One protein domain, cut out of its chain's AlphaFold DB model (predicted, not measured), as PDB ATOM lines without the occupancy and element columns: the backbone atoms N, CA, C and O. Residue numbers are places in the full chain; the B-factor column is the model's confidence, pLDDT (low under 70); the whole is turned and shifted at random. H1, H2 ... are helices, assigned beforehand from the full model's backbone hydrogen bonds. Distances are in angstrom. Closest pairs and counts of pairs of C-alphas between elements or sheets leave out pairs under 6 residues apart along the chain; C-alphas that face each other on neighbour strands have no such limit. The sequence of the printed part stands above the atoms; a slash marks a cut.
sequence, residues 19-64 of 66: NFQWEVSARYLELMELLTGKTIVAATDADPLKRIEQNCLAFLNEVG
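What this domain is: This is residues 19 to 64 of the 66 residues of an uncharacterized protein of Bacteroidales bacterium (UniProt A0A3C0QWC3). The printed part is a flat, open zigzag: H1 runs from one end, the stretched link of residues 37 to 47 folds back, and H2 then runs nearly the way of H1 again. The helices share no core, and much of H2 sticks out free. The printed part has 46 residues with two named helices, H1 then H2, no named strand, and the class all helix. It is only just loose, close to extended, with a radius of gyration of the C-alphas of 14.2 A and spans of 41 by 26 by 9 A.

How they stand to each other: H1, residues 19 to 36, and H2, residues 48 to 62, are apart, with no C-alpha of the one within 8 A of the other. Residues 19 to 24, 44 to 50 and 52 to 64 stand free. In H1 and H2 every O i to N i+4 pair is within hydrogen-bond range.

Where its parts are: H1 begins at C-alpha 19 (45.458, -18.970, 18.655) and is 25.8 A long from first to last C-alpha. H2 measures 21.3 A and ends at C-alpha 62 (31.941, -34.046, 52.232).

The domain as a whole: The C-alphas farthest apart, those of Phe 20 and Gly 64, are 43.8 A apart. The printed part has no cut, and the link from H1 to H2, 11 residues, is long. Mean pLDDT of the printed part is 88.0; residue 64 is under 70.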
ATOM      1  N   ASN A  19      46.419 -20.078  18.558       90.56
ATOM      2  CA  ASN A  19      45.458 -18.970  18.655       90.56
ATOM      3  C   ASN A  19      44.035 -19.383  18.244       90.56
ATOM      4  O   ASN A  19      43.078 -18.997  18.905       90.56
ATOM      5  N   PHE A  20      43.902 -20.202  17.198       88.12
ATOM      6  CA  PHE A  20      42.605 -20.711  16.759       88.12
ATOM      7  C   PHE A  20      42.024 -21.719  17.759       88.12
ATOM      8  O   PHE A  20      40.820 -21.724  17.995       88.12
ATOM      9  N   GLN A  21      42.869 -22.532  18.403       86.31
ATOM     10  CA  GLN A  21      42.425 -23.400  19.500       86.31
ATOM     11  C   GLN A  21      41.808 -22.569  20.634       86.31
ATOM     12  O   GLN A  21      40.695 -22.864  21.060       86.31
ATOM     13  N   TRP A  22      42.483 -21.495  21.058       89.31
ATOM     14  CA  TRP A  22      41.974 -20.594  22.098       89.31
ATOM     15  C   TRP A  22      40.667 -19.905  21.709       89.31
ATOM     16  O   TRP A  22      39.754 -19.843  22.529       89.31
ATOM     17  N   GLU A  23      40.549 -19.426  20.472       91.56
ATOM     18  CA  GLU A  23      39.323 -18.803  19.963       91.56
ATOM     19  C   GLU A  23      38.140 -19.781  19.999       91.56
ATOM     20  O   GLU A  23      37.063 -19.458  20.505       91.56
ATOM     21  N   VAL A  24      38.355 -21.012  19.524       90.12
ATOM     22  CA  VAL A  24      37.333 -22.060  19.559       90.12
ATOM     23  C   VAL A  24      36.961 -22.386  21.005       90.12
ATOM     24  O   VAL A  24      35.772 -22.407  21.327       90.12
ATOM     25  N   SER A  25      37.941 -22.584  21.892       90.12
ATOM     26  CA  SER A  25      37.704 -22.851  23.314       90.12
ATOM     27  C   SER A  25      36.912 -21.737  24.000       90.12
ATOM     28  O   SER A  25      35.972 -22.042  24.730       90.12
ATOM     29  N   ALA A  26      37.232 -20.466  23.740       91.06
ATOM     30  CA  ALA A  26      36.516 -19.322  24.304       91.06
ATOM     31  C   ALA A  26      35.042 -19.303  23.874       91.06
ATOM     32  O   ALA A  26      34.158 -19.128  24.708       91.06
ATOM     33  N   ARG A  27      34.762 -19.585  22.596       94.06
ATOM     34  CA  ARG A  27      33.386 -19.672  22.091       94.06
ATOM     35  C   ARG A  27      32.601 -20.822  22.730       94.06
ATOM     36  O   ARG A  27      31.422 -20.670  23.030       94.06
ATOM     37  N   TYR A  28      33.226 -21.982  22.938       91.81
ATOM     38  CA  TYR A  28      32.569 -23.094  23.636       91.81
ATOM     39  C   TYR A  28      32.320 -22.785  25.115       91.81
ATOM     40  O   TYR A  28      31.288 -23.194  25.641       91.81
ATOM     41  N   LEU A  29      33.224 -22.051  25.768       90.81
ATOM     42  CA  LEU A  29      33.034 -21.581  27.136       90.81
ATOM     43  C   LEU A  29      31.803 -20.672  27.230       90.81
ATOM     44  O   LEU A  29      30.888 -20.979  27.986       90.81
ATOM     45  N   GLU A  30      31.736 -19.642  26.384       92.19
ATOM     46  CA  GLU A  30      30.605 -18.711  26.301       92.19
ATOM     47  C   GLU A  30      29.274 -19.445  26.076       92.19
ATOM     48  O   GLU A  30      28.297 -19.224  26.791       92.19
ATOM     49  N   LEU A  31      29.231 -20.378  25.121       94.19
ATOM     50  CA  LEU A  31      28.026 -21.167  24.855       94.19
ATOM     51  C   LEU A  31      27.606 -22.002  26.069       94.19
ATOM     52  O   LEU A  31      26.416 -22.107  26.358       94.19
ATOM     53  N   MET A  32      28.558 -22.590  26.792       92.06
ATOM     54  CA  MET A  32      28.264 -23.364  27.996       92.06
ATOM     55  C   MET A  32      27.746 -22.481  29.135       92.06
ATOM     56  O   MET A  32      26.825 -22.892  29.845       92.06
ATOM     57  N   GLU A  33      28.276 -21.270  29.297       94.88
ATOM     58  CA  GLU A  33      27.758 -20.301  30.266       94.88
ATOM     59  C   GLU A  33      26.319 -19.900  29.929       94.88
ATOM     60  O   GLU A  33      25.448 -19.950  30.799       94.88
ATOM     61  N   LEU A  34      26.034 -19.600  28.657       94.06
ATOM     62  CA  LEU A  34      24.686 -19.266  28.186       94.06
ATOM     63  C   LEU A  34      23.692 -20.417  28.389       94.06
ATOM     64  O   LEU A  34      22.561 -20.187  28.812       94.06
ATOM     65  N   LEU A  35      24.103 -21.655  28.101       94.00
ATOM     66  CA  LEU A  35      23.241 -22.834  28.229       94.00
ATOM     67  C   LEU A  35      22.968 -23.218  29.686       94.00
ATOM     68  O   LEU A  35      21.878 -23.688  30.001       94.00
ATOM     69  N   THR A  36      23.957 -23.069  30.568       93.50
ATOM     70  CA  THR A  36      23.852 -23.533  31.960       93.50
ATOM     71  C   THR A  36      23.481 -22.434  32.951       93.50
ATOM     72  O   THR A  36      23.086 -22.747  34.074       93.50
ATOM     73  N   GLY A  37      23.627 -21.163  32.569       92.75
ATOM     74  CA  GLY A  37      23.474 -20.010  33.457       92.75
ATOM     75  C   GLY A  37      24.556 -19.915  34.537       92.75
ATOM     76  O   GLY A  37      24.396 -19.163  35.497       92.75
ATOM     77  N   LYS A  38      25.634 -20.698  34.425       90.62
ATOM     78  CA  LYS A  38      26.743 -20.718  35.379       90.62
ATOM     79  C   LYS A  38      27.953 -20.049  34.755       90.62
ATOM     80  O   LYS A  38      28.299 -20.371  33.627       90.62
ATOM     81  N   THR A  39      28.625 -19.192  35.515       87.69
ATOM     82  CA  THR A  39      29.954 -18.710  35.138       87.69
ATOM     83  C   THR A  39      30.937 -19.873  35.181       87.69
ATOM     84  O   THR A  39      31.025 -20.580  36.190       87.69
ATOM     85  N   ILE A  40      31.670 -20.083  34.093       83.88
ATOM     86  CA  ILE A  40      32.667 -21.141  33.978       83.88
ATOM     87  C   ILE A  40      34.035 -20.482  33.920       83.88
ATOM     88  O   ILE A  40      34.385 -19.772  32.983       83.88
ATOM     89  N   VAL A  41      34.848 -20.761  34.932       79.25
ATOM     90  CA  VAL A  41      36.234 -20.307  34.961       79.25
ATOM     91  C   VAL A  41      37.085 -21.314  34.198       79.25
ATOM     92  O   VAL A  41      37.116 -22.500  34.539       79.25
ATOM     93  N   ALA A  42      37.776 -20.847  33.156       76.00
ATOM     94  CA  ALA A  42      38.756 -21.659  32.449       76.00
ATOM     95  C   ALA A  42      39.827 -22.154  33.435       76.00
ATOM     96  O   ALA A  42      40.350 -21.382  34.240       76.00
ATOM     97  N   ALA A  43      40.155 -23.446  33.375       73.19
ATOM     98  CA  ALA A  43      41.210 -24.004  34.208       73.19
ATOM     99  C   ALA A  43      42.554 -23.382  33.801       73.19
ATOM    100  O   ALA A  43      43.006 -23.566  32.673       73.19
ATOM    101  N   THR A  44      43.166 -22.633  34.716       71.06
ATOM    102  CA  THR A  44      44.485 -22.005  34.526       71.06
ATOM    103  C   THR A  44      45.596 -22.768  35.244       71.06
ATOM    104  O   THR A  44      46.761 -22.386  35.160       71.06
ATOM    105  N   ASP A  45      45.247 -23.854  35.942       71.88
ATOM    106  CA  ASP A  45      46.187 -24.626  36.738       71.88
ATOM    107  C   ASP A  45      47.257 -25.276  35.861       71.88
ATOM    108  O   ASP A  45      46.964 -26.055  34.953       71.88
ATOM    109  N   ALA A  46      48.516 -24.993  36.193       71.75
ATOM    110  CA  ALA A  46      49.674 -25.609  35.553       71.75
ATOM    111  C   ALA A  46      49.764 -27.125  35.820       71.75
ATOM    112  O   ALA A  46      50.473 -27.830  35.105       71.75
ATOM    113  N   ASP A  47      49.047 -27.621  36.837       84.12
ATOM    114  CA  ASP A  47      49.014 -29.029  37.228       84.12
ATOM    115  C   ASP A  47      47.562 -29.536  37.344       84.12
ATOM    116  O   ASP A  47      46.952 -29.508  38.422       84.12
ATOM    117  N   PRO A  48      46.966 -29.991  36.226       82.94
ATOM    118  CA  PRO A  48      45.591 -30.473  36.210       82.94
ATOM    119  C   PRO A  48      45.393 -31.736  37.057       82.94
ATOM    120  O   PRO A  48      44.283 -31.948  37.548       82.94
ATOM    121  N   LEU A  49      46.431 -32.557  37.253       89.62
ATOM    122  CA  LEU A  49      46.337 -33.786  38.044       89.62
ATOM    123  C   LEU A  49      46.137 -33.459  39.520       89.62
ATOM    124  O   LEU A  49      45.200 -33.968  40.134       89.62
ATOM    125  N   LYS A  50      46.941 -32.538  40.055       89.44
ATOM    126  CA  LYS A  50      46.809 -32.073  41.439       89.44
ATOM    127  C   LYS A  50      45.428 -31.476  41.718       89.44
ATOM    128  O   LYS A  50      44.835 -31.743  42.760       89.44
ATOM    129  N   ARG A  51      44.883 -30.702  40.776       88.25
ATOM    130  CA  ARG A  51      43.533 -30.130  40.894       88.25
ATOM    131  C   ARG A  51      42.451 -31.212  40.936       88.25
ATOM    132  O   ARG A  51      41.517 -31.119  41.728       88.25
ATOM    133  N   ILE A  52      42.562 -32.227  40.076       89.19
ATOM    134  CA  ILE A  52      41.623 -33.359  40.056       89.19
ATOM    135  C   ILE A  52      41.674 -34.100  41.395       89.19
ATOM    136  O   ILE A  52      40.625 -34.333  41.988       89.19
ATOM    137  N   GLU A  53      42.874 -34.399  41.897       93.31
ATOM    138  CA  GLU A  53      43.070 -35.053  43.193       93.31
ATOM    139  C   GLU A  53      42.407 -34.267  44.334       93.31
ATOM    140  O   GLU A  53      41.622 -34.831  45.095       93.31
ATOM    141  N   GLN A  54      42.652 -32.955  44.414       92.19
ATOM    142  CA  GLN A  54      42.059 -32.086  45.437       92.19
ATOM    143  C   GLN A  54      40.530 -32.086  45.391       92.19
ATOM    144  O   GLN A  54      39.888 -32.185  46.436       92.19
ATOM    145  N   ASN A  55      39.943 -32.022  44.194       89.75
ATOM    146  CA  ASN A  55      38.492 -32.059  44.030       89.75
ATOM    147  C   ASN A  55      37.904 -33.409  44.465       89.75
ATOM    148  O   ASN A  55      36.867 -33.441  45.125       89.75
ATOM    149  N   CYS A  56      38.567 -34.521  44.130       93.94
ATOM    150  CA  CYS A  56      38.151 -35.852  44.570       93.94
ATOM    151  C   CYS A  56      38.224 -35.989  46.096       93.94
ATOM    152  O   CYS A  56      37.263 -36.453  46.706       93.94
ATOM    153  N   LEU A  57      39.322 -35.555  46.724       95.25
ATOM    154  CA  LEU A  57      39.480 -35.587  48.181       95.25
ATOM    155  C   LEU A  57      38.441 -34.710  48.892       95.25
ATOM    156  O   LEU A  57      37.864 -35.140  49.887       95.25
ATOM    157  N   ALA A  58      38.170 -33.507  48.374       93.88
ATOM    158  CA  ALA A  58      37.144 -32.617  48.919       93.88
ATOM    159  C   ALA A  58      35.762 -33.282  48.908       93.88
ATOM    160  O   ALA A  58      35.093 -33.323  49.939       93.88
ATOM    161  N   PHE A  59      35.376 -33.880  47.777       94.19
ATOM    162  CA  PHE A  59      34.113 -34.605  47.657       94.19
ATOM    163  C   PHE A  59      34.024 -35.799  48.622       94.19
ATOM    164  O   PHE A  59      33.012 -35.975  49.293       94.19
ATOM    165  N   LEU A  60      35.080 -36.614  48.725       93.94
ATOM    166  CA  LEU A  60      35.092 -37.779  49.619       93.94
ATOM    167  C   LEU A  60      34.933 -37.383  51.095       93.94
ATOM    168  O   LEU A  60      34.210 -38.056  51.832       93.94
ATOM    169  N   ASN A  61      35.544 -36.266  51.500       92.25
ATOM    170  CA  ASN A  61      35.386 -35.707  52.843       92.25
ATOM    171  C   ASN A  61      33.961 -35.183  53.095       92.25
ATOM    172  O   ASN A  61      33.422 -35.395  54.178       92.25
ATOM    173  N   GLU A  62      33.328 -34.530  52.112       88.81
ATOM    174  CA  GLU A  62      31.941 -34.046  52.232       88.81
ATOM    175  C   GLU A  62      30.920 -35.185  52.354       88.81
ATOM    176  O   GLU A  62      29.924 -35.050  53.063       88.81
ATOM    177  N   VAL A  63      31.165 -36.321  51.694       84.88
ATOM    178  CA  VAL A  63      30.264 -37.486  51.707       84.88
ATOM    179  C   VAL A  63      30.440 -38.355  52.969       84.88
ATOM    180  O   VAL A  63      29.688 -39.306  53.176       84.88
ATOM    181  N   GLY A  64      31.366 -38.005  53.871       63.41
ATOM    182  CA  GLY A  64      31.508 -38.656  55.178       63.41
ATOM    183  C   GLY A  64      32.103 -40.064  55.114       63.41
ATOM    184  O   GLY A  64      31.784 -40.909  55.948       63.41
TER     185      GLY A  64